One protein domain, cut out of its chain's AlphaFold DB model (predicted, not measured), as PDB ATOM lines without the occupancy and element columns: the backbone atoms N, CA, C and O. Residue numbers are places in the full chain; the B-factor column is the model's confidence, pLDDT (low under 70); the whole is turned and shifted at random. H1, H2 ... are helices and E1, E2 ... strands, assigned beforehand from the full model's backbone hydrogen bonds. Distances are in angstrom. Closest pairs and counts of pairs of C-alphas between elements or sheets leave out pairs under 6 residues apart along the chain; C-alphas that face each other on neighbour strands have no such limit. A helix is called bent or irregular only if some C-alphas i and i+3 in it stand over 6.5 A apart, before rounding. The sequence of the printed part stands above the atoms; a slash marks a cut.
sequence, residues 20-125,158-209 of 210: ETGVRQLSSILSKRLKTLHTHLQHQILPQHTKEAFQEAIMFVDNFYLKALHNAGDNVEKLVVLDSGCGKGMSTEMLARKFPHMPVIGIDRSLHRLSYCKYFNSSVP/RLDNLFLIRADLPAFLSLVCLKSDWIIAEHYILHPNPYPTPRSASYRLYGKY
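Overview. This is residues 20 to 125 and 158 to 209 of the 210 residues of an uncharacterized protein of archaeon (UniProt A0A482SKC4). A strongly twisted sheet of four parallel strands lies between helices, with H2 and H5 over one face and H3 and the short H4 over the other. Residues 34 to 41 of H1 pack on H5, and a tail after E4 leads away to H6, far from the sheet. The printed part has 158 residues, with six named helices and four named strands in the order H1 H2 E1 H3 E2 H4 E3 H5 E4 H6; the sheet's order is E3 E2 E1 E4. The class is mixed, helices and strands, and the whole is compact, with a radius of gyration of the C-alphas of 15.7 A and spans of 53 by 36 by 31 A.

Along the chain. H1, residues 26 to 43, begins at C-alpha (254.699, 236.543, 375.369), is 22.4 A long and has a kink of 58 degrees near residue 33. H2, residues 48 to 69, is 31.4 A long. E1 is residues 79 to 84, 16.3 A, H3 residues 90 to 98, E2 residues 104 to 108 and H4 residues 111 to 114. After the cut come E3, residues 162 to 166, H5, residues 169 to 179, 15.1 A, and E4, residues 183 to 188, 14.4 A. H6, residues 198 to 203, ends at C-alpha (261.501, 222.794, 361.236) and is irregular: C-alphas 199 and 202 are 7.1 A apart.

Arrangement. E3 and E4 are the edge strands. N 163 and O 104 of E3 and E2 are 2.9 A apart, N 105 and O 81 of E2 and E1 2.9 A, and N 188 and O 82 of E4 and E1 2.8 A, each within hydrogen-bond range. E1, H3, E2 form a strand-helix-strand unit, two parallel neighbour strands with a helix between; E3, H5, E4 form a split one, with E2 and E1 between its strands. Both crossovers are right-handed. These are three layers, H2 and H5 on one face of the sheet and H3 on the other. H2 has a height over the sheet of 8.9 A and runs along the strands, at 7 degrees to E2 on the local plane; its closest C-alphas to E3 are those of Ala 53 and Ile 165, 6.0 A. H3 has a height of 8.0 A; the closest C-alphas of H3 and E2, Thr 92 and Gly 106, are 5.5 A apart. H2, with residues 50 to 54 alone, touches H5 at a steep tilt of 53 degrees, the closest C-alphas being those of Thr 50 and Phe 172, 6.1 A. H1, with residues 34 to 41 alone, touches H5, about perpendicular at 84 degrees, the closest C-alphas being those of Leu 37 and Ser 174, 7.1 A. H6 touches no helix and is not on the sheet. Every O i to N i+4 pair is within hydrogen-bond range in H2, H3 and H5; H1 has 9 of 14, H6 0 of 2 but 2 of 3 O i to N i+3 pairs, and H4 is too short for an i+4 pair.

Size, cuts and confidence. The C-alphas farthest apart, of Asn 71 and Arg 199, are 54.0 A apart. Residues 126 to 157 are not printed, and C-alphas 125 and 158 are 11.9 A apart across the cut. Of the links printed whole, none is long. The mean pLDDT of the printed part is 76.3; residues 20 to 44, 69 to 75, 122 to 125 and 191 to 209 are under 70.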
ATOM      1  N   GLU A  20     253.573 241.109 365.998       43.56
ATOM      2  CA  GLU A  20     253.032 240.783 367.317       43.56
ATOM      3  C   GLU A  20     253.315 241.968 368.248       43.56
ATOM      4  O   GLU A  20     254.299 242.004 368.979       43.56
ATOM      5  N   THR A  21     252.487 243.010 368.155       35.97
ATOM      6  CA  THR A  21     252.570 244.161 369.061       35.97
ATOM      7  C   THR A  21     251.911 243.820 370.393       35.97
ATOM      8  O   THR A  21     250.741 243.425 370.418       35.97
ATOM      9  N   GLY A  22     252.613 244.065 371.498       42.34
ATOM     10  CA  GLY A  22     252.018 244.160 372.827       42.34
ATOM     11  C   GLY A  22     252.609 243.213 373.869       42.34
ATOM     12  O   GLY A  22     252.663 241.996 373.696       42.34
ATOM     13  N   VAL A  23     252.907 243.796 375.032       41.97
ATOM     14  CA  VAL A  23     253.423 243.213 376.291       41.97
ATOM     15  C   VAL A  23     252.527 242.089 376.881       41.97
ATOM     16  O   VAL A  23     252.713 241.638 378.006       41.97
ATOM     17  N   ARG A  24     251.518 241.594 376.148       40.84
ATOM     18  CA  ARG A  24     250.496 240.651 376.638       40.84
ATOM     19  C   ARG A  24     250.385 239.317 375.897       40.84
ATOM     20  O   ARG A  24     249.520 238.531 376.272       40.84
ATOM     21  N   GLN A  25     251.248 238.994 374.930       45.41
ATOM     22  CA  GLN A  25     251.213 237.661 374.292       45.41
ATOM     23  C   GLN A  25     252.437 236.784 374.517       45.41
ATOM     24  O   GLN A  25     252.273 235.563 374.563       45.41
ATOM     25  N   LEU A  26     253.604 237.355 374.840       46.88
ATOM     26  CA  LEU A  26     254.699 236.543 375.369       46.88
ATOM     27  C   LEU A  26     254.241 235.821 376.641       46.88
ATOM     28  O   LEU A  26     254.424 234.623 376.725       46.88
ATOM     29  N   SER A  27     253.498 236.445 377.559       41.34
ATOM     30  CA  SER A  27     252.985 235.741 378.747       41.34
ATOM     31  C   SER A  27     251.949 234.647 378.451       41.34
ATOM     32  O   SER A  27     251.847 233.715 379.235       41.34
ATOM     33  N   SER A  28     251.197 234.675 377.344       40.88
ATOM     34  CA  SER A  28     250.233 233.611 377.001       40.88
ATOM     35  C   SER A  28     250.909 232.433 376.286       40.88
ATOM     36  O   SER A  28     250.746 231.280 376.694       40.88
ATOM     37  N   ILE A  29     251.755 232.732 375.294       47.31
ATOM     38  CA  ILE A  29     252.568 231.752 374.555       47.31
ATOM     39  C   ILE A  29     253.606 231.119 375.490       47.31
ATOM     40  O   ILE A  29     253.823 229.904 375.483       47.31
ATOM     41  N   LEU A  30     254.199 231.933 376.364       48.06
ATOM     42  CA  LEU A  30     255.155 231.499 377.362       48.06
ATOM     43  C   LEU A  30     254.504 231.007 378.648       48.06
ATOM     44  O   LEU A  30     255.153 230.223 379.281       48.06
ATOM     45  N   SER A  31     253.292 231.331 379.111       46.22
ATOM     46  CA  SER A  31     252.817 230.771 380.411       46.22
ATOM     47  C   SER A  31     252.574 229.264 380.352       46.22
ATOM     48  O   SER A  31     252.979 228.533 381.261       46.22
ATOM     49  N   LYS A  32     251.980 228.770 379.257       48.75
ATOM     50  CA  LYS A  32     251.882 227.323 378.997       48.75
ATOM     51  C   LYS A  32     253.264 226.704 378.815       48.75
ATOM     52  O   LYS A  32     253.513 225.615 379.322       48.75
ATOM     53  N   ARG A  33     254.174 227.412 378.142       46.69
ATOM     54  CA  ARG A  33     255.524 226.921 377.874       46.69
ATOM     55  C   ARG A  33     256.527 227.156 378.977       46.69
ATOM     56  O   ARG A  33     257.443 226.385 378.996       46.69
ATOM     57  N   LEU A  34     256.389 228.098 379.900       48.66
ATOM     58  CA  LEU A  34     257.322 228.440 380.984       48.66
ATOM     59  C   LEU A  34     257.231 227.388 382.069       48.66
ATOM     60  O   LEU A  34     258.257 226.982 382.593       48.66
ATOM     61  N   LYS A  35     256.024 226.863 382.322       50.03
ATOM     62  CA  LYS A  35     255.857 225.641 383.115       50.03
ATOM     63  C   LYS A  35     256.630 224.476 382.496       50.03
ATOM     64  O   LYS A  35     257.379 223.814 383.201       50.03
ATOM     65  N   THR A  36     256.515 224.268 381.184       51.41
ATOM     66  CA  THR A  36     257.255 223.203 380.485       51.41
ATOM     67  C   THR A  36     258.736 223.532 380.274       51.41
ATOM     68  O   THR A  36     259.547 222.624 380.285       51.41
ATOM     69  N   LEU A  37     259.111 224.802 380.111       52.56
ATOM     70  CA  LEU A  37     260.444 225.318 379.788       52.56
ATOM     71  C   LEU A  37     261.294 225.390 381.039       52.56
ATOM     72  O   LEU A  37     262.483 225.150 380.942       52.56
ATOM     73  N   HIS A  38     260.716 225.677 382.207       56.75
ATOM     74  CA  HIS A  38     261.427 225.541 383.471       56.75
ATOM     75  C   HIS A  38     261.892 224.091 383.640       56.75
ATOM     76  O   HIS A  38     263.081 223.850 383.813       56.75
ATOM     77  N   THR A  39     260.989 223.124 383.439       55.12
ATOM     78  CA  THR A  39     261.334 221.694 383.400       55.12
ATOM     79  C   THR A  39     262.285 221.361 382.242       55.12
ATOM     80  O   THR A  39     263.247 220.623 382.414       55.12
ATOM     81  N   HIS A  40     262.079 221.929 381.052       56.09
ATOM     82  CA  HIS A  40     262.909 221.664 379.876       56.09
ATOM     83  C   HIS A  40     264.335 222.180 380.044       56.09
ATOM     84  O   HIS A  40     265.261 221.462 379.711       56.09
ATOM     85  N   LEU A  41     264.523 223.383 380.583       52.69
ATOM     86  CA  LEU A  41     265.825 223.983 380.861       52.69
ATOM     87  C   LEU A  41     266.526 223.330 382.048       52.69
ATOM     88  O   LEU A  41     267.749 223.266 382.049       52.69
ATOM     89  N   GLN A  42     265.780 222.816 383.032       58.09
ATOM     90  CA  GLN A  42     266.354 221.977 384.090       58.09
ATOM     91  C   GLN A  42     266.992 220.700 383.522       58.09
ATOM     92  O   GLN A  42     267.949 220.189 384.099       58.09
ATOM     93  N   HIS A  43     266.491 220.202 382.388       57.31
ATOM     94  CA  HIS A  43     266.971 218.973 381.751       57.31
ATOM     95  C   HIS A  43     267.758 219.194 380.447       57.31
ATOM     96  O   HIS A  43     268.398 218.265 379.956       57.31
ATOM     97  N   GLN A  44     267.742 220.399 379.872       61.59
ATOM     98  CA  GLN A  44     268.498 220.737 378.673       61.59
ATOM     99  C   GLN A  44     269.894 221.224 379.031       61.59
ATOM    100  O   GLN A  44     270.091 222.168 379.793       61.59
ATOM    101  N   ILE A  45     270.876 220.635 378.357       71.44
ATOM    102  CA  ILE A  45     272.227 221.175 378.321       71.44
ATOM    103  C   ILE A  45     272.182 222.450 377.478       71.44
ATOM    104  O   ILE A  45     272.119 222.410 376.250       71.44
ATOM    105  N   LEU A  46     272.188 223.591 378.159       79.75
ATOM    106  CA  LEU A  46     272.237 224.906 377.537       79.75
ATOM    107  C   LEU A  46     273.587 225.088 376.814       79.75
ATOM    108  O   LEU A  46     274.624 225.026 377.488       79.75
ATOM    109  N   PRO A  47     273.611 225.322 375.484       87.12
ATOM    110  CA  PRO A  47     274.862 225.469 374.749       87.12
ATOM    111  C   PRO A  47     275.708 226.619 375.298       87.12
ATOM    112  O   PRO A  47     275.182 227.701 375.558       87.12
ATOM    113  N   GLN A  48     277.019 226.403 375.429       89.31
ATOM    114  CA  GLN A  48     277.936 227.392 376.005       89.31
ATOM    115  C   GLN A  48     277.885 228.736 375.257       89.31
ATOM    116  O   GLN A  48     277.684 229.770 375.883       89.31
ATOM    117  N   HIS A  49     277.905 228.699 373.920       90.44
ATOM    118  CA  HIS A  49     277.788 229.905 373.092       90.44
ATOM    119  C   HIS A  49     276.482 230.687 373.331       90.44
ATOM    120  O   HIS A  49     276.469 231.904 373.213       90.44
ATOM    121  N   THR A  50     275.379 230.014 373.687       92.88
ATOM    122  CA  THR A  50     274.115 230.690 374.016       92.88
ATOM    123  C   THR A  50     274.193 231.388 375.374       92.88
ATOM    124  O   THR A  50     273.608 232.455 375.533       92.88
ATOM    125  N   LYS A  51     274.908 230.813 376.352       92.31
ATOM    126  CA  LYS A  51     275.136 231.451 377.662       92.31
ATOM    127  C   LYS A  51     275.972 232.715 377.517       92.31
ATOM    128  O   LYS A  51     275.612 233.742 378.075       92.31
ATOM    129  N   GLU A  52     277.058 232.622 376.757       93.50
ATOM    130  CA  GLU A  52     277.959 233.744 376.474       93.50
ATOM    131  C   GLU A  52     277.213 234.856 375.735       93.50
ATOM    132  O   GLU A  52     277.161 235.979 376.222       93.50
ATOM    133  N   ALA A  53     276.499 234.514 374.657       94.12
ATOM    134  CA  ALA A  53     275.663 235.461 373.922       94.12
ATOM    135  C   ALA A  53     274.588 236.127 374.801       94.12
ATOM    136  O   ALA A  53     274.271 237.299 374.615       94.12
ATOM    137  N   PHE A  54     274.014 235.396 375.761       95.06
ATOM    138  CA  PHE A  54     273.074 235.965 376.728       95.06
ATOM    139  C   PHE A  54     273.749 236.946 377.687       95.06
ATOM    140  O   PHE A  54     273.216 238.031 377.902       95.06
ATOM    141  N   GLN A  55     274.927 236.613 378.212       95.06
ATOM    142  CA  GLN A  55     275.685 237.517 379.074       95.06
ATOM    143  C   GLN A  55     276.077 238.806 378.338       95.06
ATOM    144  O   GLN A  55     275.902 239.899 378.873       95.06
ATOM    145  N   GLU A  56     276.550 238.687 377.098       94.38
ATOM    146  CA  GLU A  56     276.868 239.839 376.250       94.38
ATOM    147  C   GLU A  56     275.630 240.700 375.980       94.38
ATOM    148  O   GLU A  56     275.700 241.927 376.038       94.38
ATOM    149  N   ALA A  57     274.475 240.074 375.746       95.69
ATOM    150  CA  ALA A  57     273.223 240.783 375.522       95.69
ATOM    151  C   ALA A  57     272.737 241.542 376.770       95.69
ATOM    152  O   ALA A  57     272.252 242.665 376.642       95.69
ATOM    153  N   ILE A  58     272.906 240.972 377.971       94.88
ATOM    154  CA  ILE A  58     272.652 241.666 379.248       94.88
ATOM    155  C   ILE A  58     273.541 242.901 379.354       94.88
ATOM    156  O   ILE A  58     273.030 244.003 379.529       94.88
ATOM    157  N   MET A  59     274.850 242.743 379.145       93.62
ATOM    158  CA  MET A  59     275.788 243.865 379.184       93.62
ATOM    159  C   MET A  59     275.437 244.938 378.151       93.62
ATOM    160  O   MET A  59     275.525 246.128 378.444       93.62
ATOM    161  N   PHE A  60     275.041 244.546 376.942       94.31
ATOM    162  CA  PHE A  60     274.629 245.475 375.897       94.31
ATOM    163  C   PHE A  60     273.413 246.312 376.320       94.31
ATOM    164  O   PHE A  60     273.459 247.540 376.237       94.31
ATOM    165  N   VAL A  61     272.352 245.668 376.820       93.44
ATOM    166  CA  VAL A  61     271.129 246.351 377.271       93.44
ATOM    167  C   VAL A  61     271.406 247.237 378.484       93.44
ATOM    168  O   VAL A  61     270.985 248.394 378.499       93.44
ATOM    169  N   ASP A  62     272.156 246.741 379.467       91.31
ATOM    170  CA  ASP A  62     272.514 247.512 380.658       91.31
ATOM    171  C   ASP A  62     273.301 248.763 380.281       91.31
ATOM    172  O   ASP A  62     272.948 249.859 380.700       91.31
ATOM    173  N   ASN A  63     274.309 248.644 379.415       90.25
ATOM    174  CA  ASN A  63     275.087 249.797 378.963       90.25
ATOM    175  C   ASN A  63     274.264 250.786 378.135       90.25
ATOM    176  O   ASN A  63     274.476 251.996 378.247       90.25
ATOM    177  N   PHE A  64     273.335 250.299 377.309       91.19
ATOM    178  CA  PHE A  64     272.419 251.160 376.566       91.19
ATOM    179  C   PHE A  64     271.606 252.036 377.526       91.19
ATOM    180  O   PHE A  64     271.543 253.256 377.359       91.19
ATOM    181  N   TYR A  65     271.050 251.429 378.575       89.00
ATOM    182  CA  TYR A  65     270.259 252.148 379.566       89.00
ATOM    183  C   TYR A  65     271.097 252.970 380.539       89.00
ATOM    184  O   TYR A  65     270.673 254.068 380.868       89.00
ATOM    185  N   LEU A  66     272.297 252.541 380.935       87.00
ATOM    186  CA  LEU A  66     273.207 253.337 381.770       87.00
ATOM    187  C   LEU A  66     273.596 254.656 381.090       87.00
ATOM    188  O   LEU A  66     273.580 255.710 381.723       87.00
ATOM    189  N   LYS A  67     273.872 254.628 379.780       82.75
ATOM    190  CA  LYS A  67     274.128 255.849 378.995       82.75
ATOM    191  C   LYS A  67     272.911 256.778 378.950       82.75
ATOM    192  O   LYS A  67     273.078 257.993 378.947       82.75
ATOM    193  N   ALA A  68     271.700 256.220 378.925       75.00
ATOM    194  CA  ALA A  68     270.460 256.995 378.961       75.00
ATOM    195  C   ALA A  68     270.140 257.538 380.374       75.00
ATOM    196  O   ALA A  68     269.670 258.667 380.509       75.00
ATOM    197  N   LEU A  69     270.441 256.751 381.413       68.44
ATOM    198  CA  LEU A  69     270.223 257.015 382.842       68.44
ATOM    199  C   LEU A  69     271.144 258.087 383.421       68.44
ATOM    200  O   LEU A  69     270.794 258.700 384.422       68.44
ATOM    201  N   HIS A  70     272.254 258.423 382.758       60.34
ATOM    202  CA  HIS A  70     273.025 259.626 383.103       60.34
ATOM    203  C   HIS A  70     272.156 260.915 383.085       60.34
ATOM    204  O   HIS A  70     272.597 261.954 383.568       60.34
ATOM    205  N   ASN A  71     270.916 260.839 382.565       55.16
ATOM    206  CA  ASN A  71     269.904 261.898 382.545       55.16
ATOM    207  C   ASN A  71     268.579 261.578 383.291       55.16
ATOM    208  O   ASN A  71     267.695 262.435 383.310       55.16
ATOM    209  N   ALA A  72     268.380 260.389 383.874       54.06
ATOM    210  CA  ALA A  72     267.110 259.989 384.506       54.06
ATOM    211  C   ALA A  72     267.343 259.017 385.679       54.06
ATOM    212  O   ALA A  72     268.209 258.161 385.588       54.06
ATOM    213  N   GLY A  73     266.595 259.164 386.780       56.28
ATOM    214  CA  GLY A  73     266.852 258.483 388.063       56.28
ATOM    215  C   GLY A  73     266.769 256.945 388.077       56.28
ATOM    216  O   GLY A  73     266.403 256.308 387.095       56.28
ATOM    217  N   ASP A  74     267.065 256.370 389.250       60.34
ATOM    218  CA  ASP A  74     267.478 254.976 389.527       60.34
ATOM    219  C   ASP A  74     266.536 253.815 389.128       60.34
ATOM    220  O   ASP A  74     266.811 252.666 389.474       60.34
ATOM    221  N   ASN A  75     265.431 254.038 388.411       67.44
ATOM    222  CA  ASN A  75     264.476 252.966 388.101       67.44
ATOM    223  C   ASN A  75     263.883 253.085 386.689       67.44
ATOM    224  O   ASN A  75     262.729 253.479 386.513       67.44
ATOM    225  N   VAL A  76     264.688 252.764 385.672       76.06
ATOM    226  CA  VAL A  76     264.247 252.730 384.269       76.06
ATOM    227  C   VAL A  76     263.882 251.313 383.849       76.06
ATOM    228  O   VAL A  76     264.693 250.390 383.923       76.06
ATOM    229  N   GLU A  77     262.657 251.163 383.349       84.94
ATOM    230  CA  GLU A  77     262.210 249.945 382.684       84.94
ATOM    231  C   GLU A  77     263.021 249.694 381.401       84.94
ATOM    232  O   GLU A  77     263.106 250.548 380.513       84.94
ATOM    233  N   LYS A  78     263.596 248.492 381.282       88.88
ATOM    234  CA  LYS A  78     264.437 248.108 380.140       88.88
ATOM    235  C   LYS A  78     263.589 247.530 379.005       88.88
ATOM    236  O   LYS A  78     263.370 246.320 378.931       88.88
ATOM    237  N   LEU A  79     263.101 248.402 378.127       91.88
ATOM    238  CA  LEU A  79     262.328 248.052 376.930       91.88
ATOM    239  C   LEU A  79     263.228 247.521 375.799       91.88
ATOM    240  O   LEU A  79     264.005 248.264 375.218       91.88
ATOM    241  N   VAL A  80     263.091 246.251 375.421       93.31
ATOM    242  CA  VAL A  80     263.954 245.606 374.411       93.31
ATOM    243  C   VAL A  80     263.151 245.169 373.184       93.31
ATOM    244  O   VAL A  80     262.038 244.654 373.311       93.31
ATOM    245  N   VAL A  81     263.730 245.333 371.990       93.00
ATOM    246  CA  VAL A  81     263.200 244.785 370.731       93.00
ATOM    247  C   VAL A  81     263.997 243.544 370.331       93.00
ATOM    248  O   VAL A  81     265.224 243.588 370.257       93.00
ATOM    249  N   LEU A  82     263.307 242.445 370.022       94.44
ATOM    250  CA  LEU A  82     263.933 241.193 369.580       94.44
ATOM    251  C   LEU A  82     263.602 240.881 368.117       94.44
ATOM    252  O   LEU A  82     262.440 240.920 367.723       94.44
ATOM    253  N   ASP A  83     264.603 240.485 367.332       93.69
ATOM    254  CA  ASP A  83     264.461 239.979 365.960       93.69
ATOM    255  C   ASP A  83     264.979 238.537 365.879       93.69
ATOM    256  O   ASP A  83     266.180 238.262 365.921       93.69
ATOM    257  N   SER A  84     264.055 237.585 365.831       89.69
ATOM    258  CA  SER A  84     264.341 236.157 365.921       89.69
ATOM    259  C   SER A  84     264.523 235.520 364.550       89.69
ATOM    260  O   SER A  84     263.605 235.479 363.732       89.69
ATOM    261  N   GLY A  85     265.701 234.938 364.324       88.31
ATOM    262  CA  GLY A  85     266.088 234.391 363.025       88.31
ATOM    263  C   GLY A  85     266.489 235.483 362.035       88.31
ATOM    264  O   GLY A  85     266.103 235.415 360.867       88.31
ATOM    265  N   CYS A  86     267.252 236.480 362.490       90.88
ATOM    266  CA  CYS A  86     267.570 237.689 361.723       90.88
ATOM    267  C   CYS A  86     268.454 237.450 360.479       90.88
ATOM    268  O   CYS A  86     268.644 238.346 359.651       90.88
ATOM    269  N   GLY A  87     269.013 236.247 360.304       90.81
ATOM    270  CA  GLY A  87     269.799 235.875 359.134       90.81
ATOM    271  C   GLY A  87     271.057 236.727 358.980       90.81
ATOM    272  O   GLY A  87     272.038 236.514 359.682       90.81
ATOM    273  N   LYS A  88     271.045 237.648 358.009       92.69
ATOM    274  CA  LYS A  88     272.153 238.585 357.741       92.69
ATOM    275  C   LYS A  88     272.028 239.909 358.510       92.69
ATOM    276  O   LYS A  88     272.814 240.813 358.268       92.69
ATOM    277  N   GLY A  89     271.014 240.069 359.363       91.38
ATOM    278  CA  GLY A  89     270.826 241.269 360.187       91.38
ATOM    279  C   GLY A  89     270.221 242.487 359.474       91.38
ATOM    280  O   GLY A  89     270.102 243.533 360.097       91.38
ATOM    281  N   MET A  90     269.796 242.377 358.207       90.81
ATOM    282  CA  MET A  90     269.176 243.498 357.468       90.81
ATOM    283  C   MET A  90     267.871 243.977 358.123       90.81
ATOM    284  O   MET A  90     267.606 245.176 358.202       90.81
ATOM    285  N   SER A  91     267.057 243.038 358.615       90.12
ATOM    286  CA  SER A  91     265.836 243.347 359.363       90.12
ATOM    287  C   SER A  91     266.157 244.016 360.691       90.12
ATOM    288  O   SER A  91     265.548 245.029 361.022       90.12
ATOM    289  N   THR A  92     267.158 243.513 361.412       94.06
ATOM    290  CA  THR A  92     267.621 244.108 362.669       94.06
ATOM    291  C   THR A  92     268.135 245.531 362.453       94.06
ATOM    292  O   THR A  92     267.795 246.411 363.235       94.06
ATOM    293  N   GLU A  93     268.862 245.801 361.361       92.62
ATOM    294  CA  GLU A  93     269.299 247.157 360.994       92.62
ATOM    295  C   GLU A  93     268.113 248.106 360.790       92.62
ATOM    296  O   GLU A  93     268.072 249.202 361.351       92.62
ATOM    297  N   MET A  94     267.115 247.673 360.018       92.12
ATOM    298  CA  MET A  94     265.891 248.444 359.801       92.12
ATOM    299  C   MET A  94     265.152 248.708 361.122       92.12
ATOM    300  O   MET A  94     264.677 249.821 361.354       92.12
ATOM    301  N   LEU A  95     265.064 247.702 361.995       91.69
ATOM    302  CA  LEU A  95     264.428 247.822 363.305       91.69
ATOM    303  C   LEU A  95     265.193 248.787 364.217       91.69
ATOM    304  O   LEU A  95     264.564 249.636 364.835       91.69
ATOM    305  N   ALA A  96     266.525 248.739 364.241       94.50
ATOM    306  CA  ALA A  96     267.353 249.659 365.019       94.50
ATOM    307  C   ALA A  96     267.164 251.121 364.592       94.50
ATOM    308  O   ALA A  96     267.025 251.998 365.443       94.50
ATOM    309  N   ARG A  97     267.051 251.384 363.284       92.31
ATOM    310  CA  ARG A  97     266.714 252.723 362.761       92.31
ATOM    311  C   ARG A  97     265.301 253.167 363.139       92.31
ATOM    312  O   ARG A  97     265.071 254.352 363.351       92.31
ATOM    313  N   LYS A  98     264.353 252.229 363.195       92.94
ATOM    314  CA  LYS A  98     262.950 252.489 363.548       92.94
ATOM    315  C   LYS A  98     262.751 252.714 365.050       92.94
ATOM    316  O   LYS A  98     261.874 253.485 365.428       92.94
ATOM    317  N   PHE A  99     263.544 252.054 365.888       93.00
ATOM    318  CA  PHE A  99     263.475 252.122 367.346       93.00
ATOM    319  C   PHE A  99     264.776 252.695 367.939       93.00
ATOM    320  O   PHE A  99     265.441 252.012 368.713       93.00
ATOM    321  N   PRO A 100     265.158 253.948 367.615       92.56
ATOM    322  CA  PRO A 100     266.454 254.509 368.019       92.56
ATOM    323  C   PRO A 100     266.619 254.661 369.541       92.56
ATOM    324  O   PRO A 100     267.736 254.772 370.033       92.56
ATOM    325  N   HIS A 101     265.514 254.657 370.293       91.44
ATOM    326  CA  HIS A 101     265.491 254.803 371.754       91.44
ATOM    327  C   HIS A 101     265.432 253.469 372.509       91.44
ATOM    328  O   HIS A 101     265.262 253.467 373.726       91.44
ATOM    329  N   MET A 102     265.523 252.340 371.804       92.69
ATOM    330  CA  MET A 102     265.481 251.007 372.402       92.69
ATOM    331  C   MET A 102     266.633 250.155 371.863       92.69
ATOM    332  O   MET A 102     266.943 250.246 370.669       92.69
ATOM    333  N   PRO A 103     267.237 249.294 372.698       95.56
ATOM    334  CA  PRO A 103     268.139 248.262 372.221       95.56
ATOM    335  C   PRO A 103     267.376 247.258 371.344       95.56
ATOM    336  O   PRO A 103     266.294 246.777 371.696       95.56
ATOM    337  N   VAL A 104     267.966 246.924 370.199       96.00
ATOM    338  CA  VAL A 104     267.447 245.977 369.214       96.00
ATOM    339  C   VAL A 104     268.429 244.822 369.070       96.00
ATOM    340  O   VAL A 104     269.566 245.014 368.639       96.00
ATOM    341  N   ILE A 105     267.981 243.613 369.411       96.44
ATOM    342  CA  ILE A 105     268.813 242.407 369.405       96.44
ATOM    343  C   ILE A 105     268.351 241.461 368.298       96.44
ATOM    344  O   ILE A 105     267.242 240.927 368.342       96.44
ATOM    345  N   GLY A 106     269.217 241.220 367.317       95.50
ATOM    346  CA  GLY A 106     269.014 240.202 366.291       95.50
ATOM    347  C   GLY A 106     269.681 238.885 366.674       95.50
ATOM    348  O   GLY A 106     270.874 238.842 366.967       95.50
ATOM    349  N   ILE A 107     268.911 237.800 366.652       94.88
ATOM    350  CA  ILE A 107     269.344 236.470 367.091       94.88
ATOM    351  C   ILE A 107     269.332 235.522 365.897       94.88
ATOM    352  O   ILE A 107     268.280 235.290 365.297       94.88
ATOM    353  N   ASP A 108     270.466 234.901 365.580       93.69
ATOM    354  CA  ASP A 108     270.517 233.830 364.584       93.69
ATOM    355  C   ASP A 108     271.469 232.709 365.001       93.69
ATOM    356  O   ASP A 108     272.517 232.929 365.592       93.69
ATOM    357  N   ARG A 109     271.150 231.464 364.651       92.00
ATOM    358  CA  ARG A 109     272.040 230.328 364.935       92.00
ATOM    359  C   ARG A 109     273.258 230.253 364.001       92.00
ATOM    360  O   ARG A 109     274.217 229.532 364.287       92.00
ATOM    361  N   SER A 110     273.195 230.909 362.843       91.56
ATOM    362  CA  SER A 110     274.175 230.821 361.764       91.56
ATOM    363  C   SER A 110     275.198 231.945 361.852       91.56
ATOM    364  O   SER A 110     274.967 233.051 361.368       91.56
ATOM    365  N   LEU A 111     276.383 231.610 362.370       90.31
ATOM    366  CA  LEU A 111     277.532 232.515 362.364       90.31
ATOM    367  C   LEU A 111     277.858 233.026 360.952       90.31
ATOM    368  O   LEU A 111     278.079 234.212 360.759       90.31
ATOM    369  N   HIS A 112     277.819 232.130 359.961       89.62
ATOM    370  CA  HIS A 112     278.105 232.462 358.564       89.62
ATOM    371  C   HIS A 112     277.139 233.502 357.983       89.62
ATOM    372  O   HIS A 112     277.545 234.310 357.162       89.62
ATOM    373  N   ARG A 113     275.853 233.504 358.364       89.00
ATOM    374  CA  ARG A 113     274.926 234.544 357.882       89.00
ATOM    375  C   ARG A 113     275.167 235.872 358.594       89.00
ATOM    376  O   ARG A 113     275.185 236.902 357.924       89.00
ATOM    377  N   LEU A 114     275.404 235.829 359.904       90.62
ATOM    378  CA  LEU A 114     275.694 237.014 360.709       90.62
ATOM    379  C   LEU A 114     276.988 237.713 360.272       90.62
ATOM    380  O   LEU A 114     277.020 238.937 360.235       90.62
ATOM    381  N   SER A 115     278.008 236.966 359.837       89.88
ATOM    382  CA  SER A 115     279.289 237.533 359.390       89.88
ATOM    383  C   SER A 115     279.197 238.403 358.130       89.88
ATOM    384  O   SER A 115     280.139 239.131 357.841       89.88
ATOM    385  N   TYR A 116     278.090 238.355 357.377       87.94
ATOM    386  CA  TYR A 116     277.849 239.301 356.277       87.94
ATOM    387  C   TYR A 116     277.395 240.677 356.770       87.94
ATOM    388  O   TYR A 116     277.431 241.641 356.006       87.94
ATOM    389  N   CYS A 117     276.922 240.781 358.013       85.38
ATOM    390  CA  CYS A 117     276.521 242.054 358.576       85.38
ATOM    391  C   CYS A 117     277.753 242.807 359.066       85.38
ATOM    392  O   CYS A 117     278.440 242.350 359.979       85.38
ATOM    393  N   LYS A 118     277.977 244.012 358.531       87.25
ATOM    394  CA  LYS A 118     279.054 244.898 358.995       87.25
ATOM    395  C   LYS A 118     278.965 245.223 360.489       87.25
ATOM    396  O   LYS A 118     279.980 245.515 361.101       87.25
ATOM    397  N   TYR A 119     277.766 245.152 361.072       84.25
ATOM    398  CA  TYR A 119     277.579 245.445 362.485       84.25
ATOM    399  C   TYR A 119     277.993 244.287 363.392       84.25
ATOM    400  O   TYR A 119     278.453 244.569 364.483       84.25
ATOM    401  N   PHE A 120     277.936 243.021 362.949       82.12
ATOM    402  CA  PHE A 120     278.071 241.845 363.824       82.12
ATOM    403  C   PHE A 120     279.334 241.858 364.704       82.12
ATOM    404  O   PHE A 120     279.230 241.703 365.918       82.12
ATOM    405  N   ASN A 121     280.503 242.153 364.126       71.75
ATOM    406  CA  ASN A 121     281.769 242.233 364.871       71.75
ATOM    407  C   ASN A 121     282.043 243.620 365.485       71.75
ATOM    408  O   ASN A 121     282.942 243.758 366.305       71.75
ATOM    409  N   SER A 122     281.291 244.651 365.090       62.16
ATOM    410  CA  SER A 122     281.397 246.015 365.635       62.16
ATOM    411  C   SER A 122     280.482 246.250 366.840       62.16
ATOM    412  O   SER A 122     280.599 247.283 367.508       62.16
ATOM    413  N   SER A 123     279.559 245.318 367.095       53.22
ATOM    414  CA  SER A 123     278.610 245.347 368.209       53.22
ATOM    415  C   SER A 123     279.211 244.921 369.543       53.22
ATOM    416  O   SER A 123     278.606 245.206 370.570       53.22
ATOM    417  N   VAL A 124     280.363 244.240 369.553       48.72
ATOM    418  CA  VAL A 124     281.097 244.022 370.803       48.72
ATOM    419  C   VAL A 124     281.724 245.366 371.143       48.72
ATOM    420  O   VAL A 124     282.556 245.851 370.367       48.72
ATOM    421  N   PRO A 125     281.330 246.034 372.235       45.59
ATOM    422  CA  PRO A 125     282.032 247.235 372.626       45.59
ATOM    423  C   PRO A 125     283.448 246.772 372.962       45.59
ATOM    424  O   PRO A 125     283.640 245.914 373.824       45.59
ATOM    425  N   ARG A 158     276.976 254.613 362.810       73.06
ATOM    426  CA  ARG A 158     276.984 253.573 363.847       73.06
ATOM    427  C   ARG A 158     275.611 253.466 364.517       73.06
ATOM    428  O   ARG A 158     275.070 254.448 365.009       73.06
ATOM    429  N   LEU A 159     275.036 252.265 364.494       88.12
ATOM    430  CA  LEU A 159     273.790 251.952 365.191       88.12
ATOM    431  C   LEU A 159     274.140 251.412 366.574       88.12
ATOM    432  O   LEU A 159     274.248 250.205 366.767       88.12
ATOM    433  N   ASP A 160     274.349 252.319 367.526       89.69
ATOM    434  CA  ASP A 160     274.747 251.973 368.900       89.69
ATOM    435  C   ASP A 160     273.664 251.195 369.663       89.69
ATOM    436  O   ASP A 160     273.935 250.595 370.701       89.69
ATOM    437  N   ASN A 161     272.437 251.194 369.142       94.62
ATOM    438  CA  ASN A 161     271.303 250.449 369.668       94.62
ATOM    439  C   ASN A 161     271.096 249.087 368.984       94.62
ATOM    440  O   ASN A 161     270.096 248.432 369.262       94.62
ATOM    441  N   LEU A 162     272.000 248.640 368.107       94.94
ATOM    442  CA  LEU A 162     271.903 247.353 367.421       94.94
ATOM    443  C   LEU A 162     272.924 246.354 367.965       94.94
ATOM    444  O   LEU A 162     274.124 246.622 367.977       94.94
ATOM    445  N   PHE A 163     272.451 245.159 368.315       95.69
ATOM    446  CA  PHE A 163     273.298 244.042 368.720       95.69
ATOM    447  C   PHE A 163     272.904 242.767 367.977       95.69
ATOM    448  O   PHE A 163     271.730 242.411 367.902       95.69
ATOM    449  N   LEU A 164     273.879 242.078 367.393       94.94
ATOM    450  CA  LEU A 164     273.658 240.818 366.691       94.94
ATOM    451  C   LEU A 164     274.391 239.701 367.414       94.94
ATOM    452  O   LEU A 164     275.597 239.793 367.623       94.94
ATOM    453  N   ILE A 165     273.679 238.624 367.727       95.00
ATOM    454  CA  ILE A 165     274.238 237.499 368.470       95.00
ATOM    455  C   ILE A 165     274.001 236.170 367.784       95.00
ATOM    456  O   ILE A 165     272.955 235.908 367.176       95.00
ATOM    457  N   ARG A 166     274.983 235.288 367.962       94.62
ATOM    458  CA  ARG A 166     274.844 233.886 367.607       94.62
ATOM    459  C   ARG A 166     274.315 233.099 368.801       94.62
ATOM    460  O   ARG A 166     275.054 232.876 369.753       94.62
ATOM    461  N   ALA A 167     273.094 232.582 368.714       93.19
ATOM    462  CA  ALA A 167     272.536 231.743 369.774       93.19
ATOM    463  C   ALA A 167     271.554 230.688 369.253       93.19
ATOM    464  O   ALA A 167     270.936 230.841 368.194       93.19
ATOM    465  N   ASP A 168     271.379 229.617 370.031       90.75
ATOM    466  CA  ASP A 168     270.184 228.783 369.909       90.75
ATOM    467  C   ASP A 168     268.965 229.572 370.401       90.75
ATOM    468  O   ASP A 168     268.891 229.972 371.563       90.75
ATOM    469  N   LEU A 169     268.023 229.825 369.493       86.56
ATOM    470  CA  LEU A 169     266.914 230.746 369.730       86.56
ATOM    471  C   LEU A 169     265.981 230.311 370.884       86.56
ATOM    472  O   LEU A 169     265.735 231.138 371.762       86.56
ATOM    473  N   PRO A 170     265.458 229.065 370.943       81.75
ATOM    474  CA  PRO A 170     264.641 228.631 372.079       81.75
ATOM    475  C   PRO A 170     265.364 228.768 373.422       81.75
ATOM    476  O   PRO A 170     264.788 229.280 374.385       81.75
ATOM    477  N   ALA A 171     266.624 228.341 373.482       84.00
ATOM    478  CA  ALA A 171     267.441 228.445 374.679       84.00
ATOM    479  C   ALA A 171     267.655 229.907 375.109       84.00
ATOM    480  O   ALA A 171     267.464 230.235 376.280       84.00
ATOM    481  N   PHE A 172     267.982 230.795 374.165       89.56
ATOM    482  CA  PHE A 172     268.181 232.220 374.428       89.56
ATOM    483  C   PHE A 172     266.909 232.892 374.952       89.56
ATOM    484  O   PHE A 172     266.940 233.532 375.999       89.56
ATOM    485  N   LEU A 173     265.767 232.699 374.281       84.50
ATOM    486  CA  LEU A 173     264.489 233.277 374.719       84.50
ATOM    487  C   LEU A 173     264.102 232.794 376.122       84.50
ATOM    488  O   LEU A 173     263.558 233.552 376.918       84.50
ATOM    489  N   SER A 174     264.427 231.546 376.456       81.19
ATOM    490  CA  SER A 174     264.154 231.006 377.785       81.19
ATOM    491  C   SER A 174     265.026 231.648 378.870       81.19
ATOM    492  O   SER A 174     264.540 231.889 379.974       81.19
ATOM    493  N   LEU A 175     266.289 231.969 378.565       86.38
ATOM    494  CA  LEU A 175     267.142 232.758 379.459       86.38
ATOM    495  C   LEU A 175     266.591 234.166 379.655       86.38
ATOM    496  O   LEU A 175     266.471 234.597 380.796       86.38
ATOM    497  N   VAL A 176     266.180 234.841 378.579       86.00
ATOM    498  CA  VAL A 176     265.541 236.164 378.658       86.00
ATOM    499  C   VAL A 176     264.364 236.125 379.633       86.00
ATOM    500  O   VAL A 176     264.329 236.896 380.586       86.00
ATOM    501  N   CYS A 177     263.451 235.166 379.486       79.88
ATOM    502  CA  CYS A 177     262.269 235.096 380.346       79.88
ATOM    503  C   CYS A 177     262.549 234.730 381.808       79.88
ATOM    504  O   CYS A 177     261.744 235.070 382.670       79.88
ATOM    505  N   LEU A 178     263.618 233.986 382.095       79.50
ATOM    506  CA  LEU A 178     263.891 233.476 383.445       79.50
ATOM    507  C   LEU A 178     264.974 234.248 384.196       79.50
ATOM    508  O   LEU A 178     265.096 234.073 385.410       79.50
ATOM    509  N   LYS A 179     265.822 234.990 383.485       84.31
ATOM    510  CA  LYS A 179     267.068 235.553 384.017       84.31
ATOM    511  C   LYS A 179     267.273 237.031 383.696       84.31
ATOM    512  O   LYS A 179     268.215 237.594 384.236       84.31
ATOM    513  N   SER A 180     266.437 237.644 382.856       86.19
ATOM    514  CA  SER A 180     266.500 239.087 382.596       86.19
ATOM    515  C   SER A 180     265.354 239.839 383.272       86.19
ATOM    516  O   SER A 180     264.314 239.261 383.588       86.19
ATOM    517  N   ASP A 181     265.554 241.136 383.460       86.19
ATOM    518  CA  ASP A 181     264.569 242.133 383.886       86.19
ATOM    519  C   ASP A 181     263.947 242.882 382.688       86.19
ATOM    520  O   ASP A 181     263.337 243.937 382.850       86.19
ATOM    521  N   TRP A 182     264.111 242.357 381.470       89.12
ATOM    522  CA  TRP A 182     263.697 243.039 380.248       89.12
ATOM    523  C   TRP A 182     262.182 243.021 380.062       89.12
ATOM    524  O   TRP A 182     261.522 241.984 380.179       89.12
ATOM    525  N   ILE A 183     261.643 244.158 379.630       87.31
ATOM    526  CA  ILE A 183     260.298 244.253 379.072       87.31
ATOM    527  C   ILE A 183     260.431 244.159 377.555       87.31
ATOM    528  O   ILE A 183     260.957 245.060 376.907       87.31
ATOM    529  N   ILE A 184     259.957 243.063 376.963       87.81
ATOM    530  CA  ILE A 184     259.995 242.916 375.505       87.81
ATOM    531  C   ILE A 184     258.913 243.808 374.895       87.81
ATOM    532  O   ILE A 184     257.727 243.479 374.935       87.81
ATOM    533  N   ALA A 185     259.339 244.954 374.363       84.88
ATOM    534  CA  ALA A 185     258.460 245.947 373.760       84.88
ATOM    535  C   ALA A 185     257.892 245.432 372.434       84.88
ATOM    536  O   ALA A 185     256.695 245.542 372.177       84.88
ATOM    537  N   GLU A 186     258.756 244.826 371.617       85.25
ATOM    538  CA  GLU A 186     258.404 244.264 370.317       85.25
ATOM    539  C   GLU A 186     259.214 242.986 370.051       85.25
ATOM    540  O   GLU A 186     260.410 242.915 370.350       85.25
ATOM    541  N   HIS A 187     258.584 241.986 369.436       87.00
ATOM    542  CA  HIS A 187     259.237 240.742 369.031       87.00
ATOM    543  C   HIS A 187     258.880 240.415 367.579       87.00
ATOM    544  O   HIS A 187     257.712 240.324 367.216       87.00
ATOM    545  N   TYR A 188     259.901 240.268 366.736       83.75
ATOM    546  CA  TYR A 188     259.775 240.070 365.299       83.75
ATOM    547  C   TYR A 188     260.281 238.686 364.869       83.75
ATOM    548  O   TYR A 188     261.312 238.204 365.341       83.75
ATOM    549  N   ILE A 189     259.565 238.075 363.918       84.75
ATOM    550  CA  ILE A 189     259.972 236.871 363.176       84.75
ATOM    551  C   ILE A 189     259.678 237.133 361.692       84.75
ATOM    552  O   ILE A 189     258.587 236.847 361.205       84.75
ATOM    553  N   LEU A 190     260.623 237.745 360.973       71.44
ATOM    554  CA  LEU A 190     260.317 238.383 359.681       71.44
ATOM    555  C   LEU A 190     260.487 237.487 358.453       71.44
ATOM    556  O   LEU A 190     259.844 237.720 357.434       71.44
ATOM    557  N   HIS A 191     261.300 236.434 358.540       65.44
ATOM    558  CA  HIS A 191     261.502 235.481 357.441       65.44
ATOM    559  C   HIS A 191     261.712 234.050 357.942       65.44
ATOM    560  O   HIS A 191     262.745 233.425 357.674       65.44
ATOM    561  N   PRO A 192     260.767 233.490 358.702       62.94
ATOM    562  CA  PRO A 192     260.885 232.104 359.113       62.94
ATOM    563  C   PRO A 192     260.792 231.222 357.878       62.94
ATOM    564  O   PRO A 192     259.938 231.387 357.005       62.94
ATOM    565  N   ASN A 193     261.741 230.299 357.802       57.34
ATOM    566  CA  ASN A 193     261.927 229.457 356.640       57.34
ATOM    567  C   ASN A 193     260.608 228.717 356.310       57.34
ATOM    568  O   ASN A 193     260.088 228.004 357.176       57.34
ATOM    569  N   PRO A 194     260.050 228.886 355.093       52.75
ATOM    570  CA  PRO A 194     258.719 228.389 354.755       52.75
ATOM    571  C   PRO A 194     258.632 226.858 354.711       52.75
ATOM    572  O   PRO A 194     257.519 226.334 354.708       52.75
ATOM    573  N   TYR A 195     259.775 226.146 354.703       55.41
ATOM    574  CA  TYR A 195     259.895 224.678 354.664       55.41
ATOM    575  C   TYR A 195     258.741 224.029 353.882       55.41
ATOM    576  O   TYR A 195     257.792 223.501 354.475       55.41
ATOM    577  N   PRO A 196     258.765 224.132 352.542       52.25
ATOM    578  CA  PRO A 196     257.594 223.872 351.707       52.25
ATOM    579  C   PRO A 196     257.168 222.398 351.695       52.25
ATOM    580  O   PRO A 196     256.053 222.088 351.289       52.25
ATOM    581  N   THR A 197     258.016 221.477 352.161       53.91
ATOM    582  CA  THR A 197     257.723 220.040 352.131       53.91
ATOM    583  C   THR A 197     257.133 219.541 353.457       53.91
ATOM    584  O   THR A 197     257.595 219.955 354.522       53.91
ATOM    585  N   PRO A 198     256.185 218.581 353.442       67.12
ATOM    586  CA  PRO A 198     255.611 218.003 354.665       67.12
ATOM    587  C   PRO A 198     256.657 217.415 355.626       67.12
ATOM    588  O   PRO A 198     256.544 217.578 356.836       67.12
ATOM    589  N   ARG A 199     257.731 216.805 355.100       62.44
ATOM    590  CA  ARG A 199     258.849 216.275 355.909       62.44
ATOM    591  C   ARG A 199     259.652 217.353 356.634       62.44
ATOM    592  O   ARG A 199     260.272 217.053 357.647       62.44
ATOM    593  N   SER A 200     259.664 218.581 356.119       50.53
ATOM    594  CA  SER A 200     260.389 219.697 356.728       50.53
ATOM    595  C   SER A 200     259.489 220.637 357.536       50.53
ATOM    596  O   SER A 200     259.981 221.574 358.161       50.53
ATOM    597  N   ALA A 201     258.184 220.349 357.607       56.47
ATOM    598  CA  ALA A 201     257.219 221.146 358.355       56.47
ATOM    599  C   ALA A 201     257.565 221.265 359.852       56.47
ATOM    600  O   ALA A 201     257.315 222.305 360.453       56.47
ATOM    601  N   SER A 202     258.211 220.249 360.438       54.97
ATOM    602  CA  SER A 202     258.671 220.248 361.837       54.97
ATOM    603  C   SER A 202     259.793 221.251 362.133       54.97
ATOM    604  O   SER A 202     260.028 221.585 363.297       54.97
ATOM    605  N   TYR A 203     260.486 221.749 361.103       53.06
ATOM    606  CA  TYR A 203     261.501 222.794 361.236       53.06
ATOM    607  C   TYR A 203     260.914 224.205 361.147       53.06
ATOM    608  O   TYR A 203     261.619 225.166 361.457       53.06
ATOM    609  N   ARG A 204     259.638 224.355 360.752       60.91
ATOM    610  CA  ARG A 204     258.970 225.661 360.714       60.91
ATOM    611  C   ARG A 204     258.971 226.252 362.115       60.91
ATOM    612  O   ARG A 204     258.409 225.666 363.039       60.91
ATOM    613  N   LEU A 205     259.552 227.443 362.246       51.53
ATOM    614  CA  LEU A 205     259.460 228.222 363.478       51.53
ATOM    615  C   LEU A 205     257.981 228.464 363.836       51.53
ATOM    616  O   LEU A 205     257.614 228.344 364.986       51.53
ATOM    617  N   TYR A 206     257.073 228.621 362.871       49.50
ATOM    618  CA  TYR A 206     255.644 228.769 363.180       49.50
ATOM    619  C   TYR A 206     254.991 227.539 363.829       49.50
ATOM    620  O   TYR A 206     254.285 227.675 364.819       49.50
ATOM    621  N   GLY A 207     255.260 226.324 363.337       42.97
ATOM    622  CA  GLY A 207     254.630 225.106 363.880       42.97
ATOM    623  C   GLY A 207     255.138 224.717 365.270       42.97
ATOM    624  O   GLY A 207     254.535 223.899 365.957       42.97
ATOM    625  N   LYS A 208     256.264 225.306 365.682       44.03
ATOM    626  CA  LYS A 208     256.830 225.153 367.015       44.03
ATOM    627  C   LYS A 208     256.558 226.343 367.915       44.03
ATOM    628  O   LYS A 208     257.052 226.268 369.024       44.03
ATOM    629  N   TYR A 209     255.860 227.406 367.521       38.16
ATOM    630  CA  TYR A 209     255.682 228.609 368.359       38.16
ATOM    631  C   TYR A 209     254.250 229.181 368.354       38.16
ATOM    632  O   TYR A 209     253.966 230.004 369.220       38.16
TER     633      TYR A 209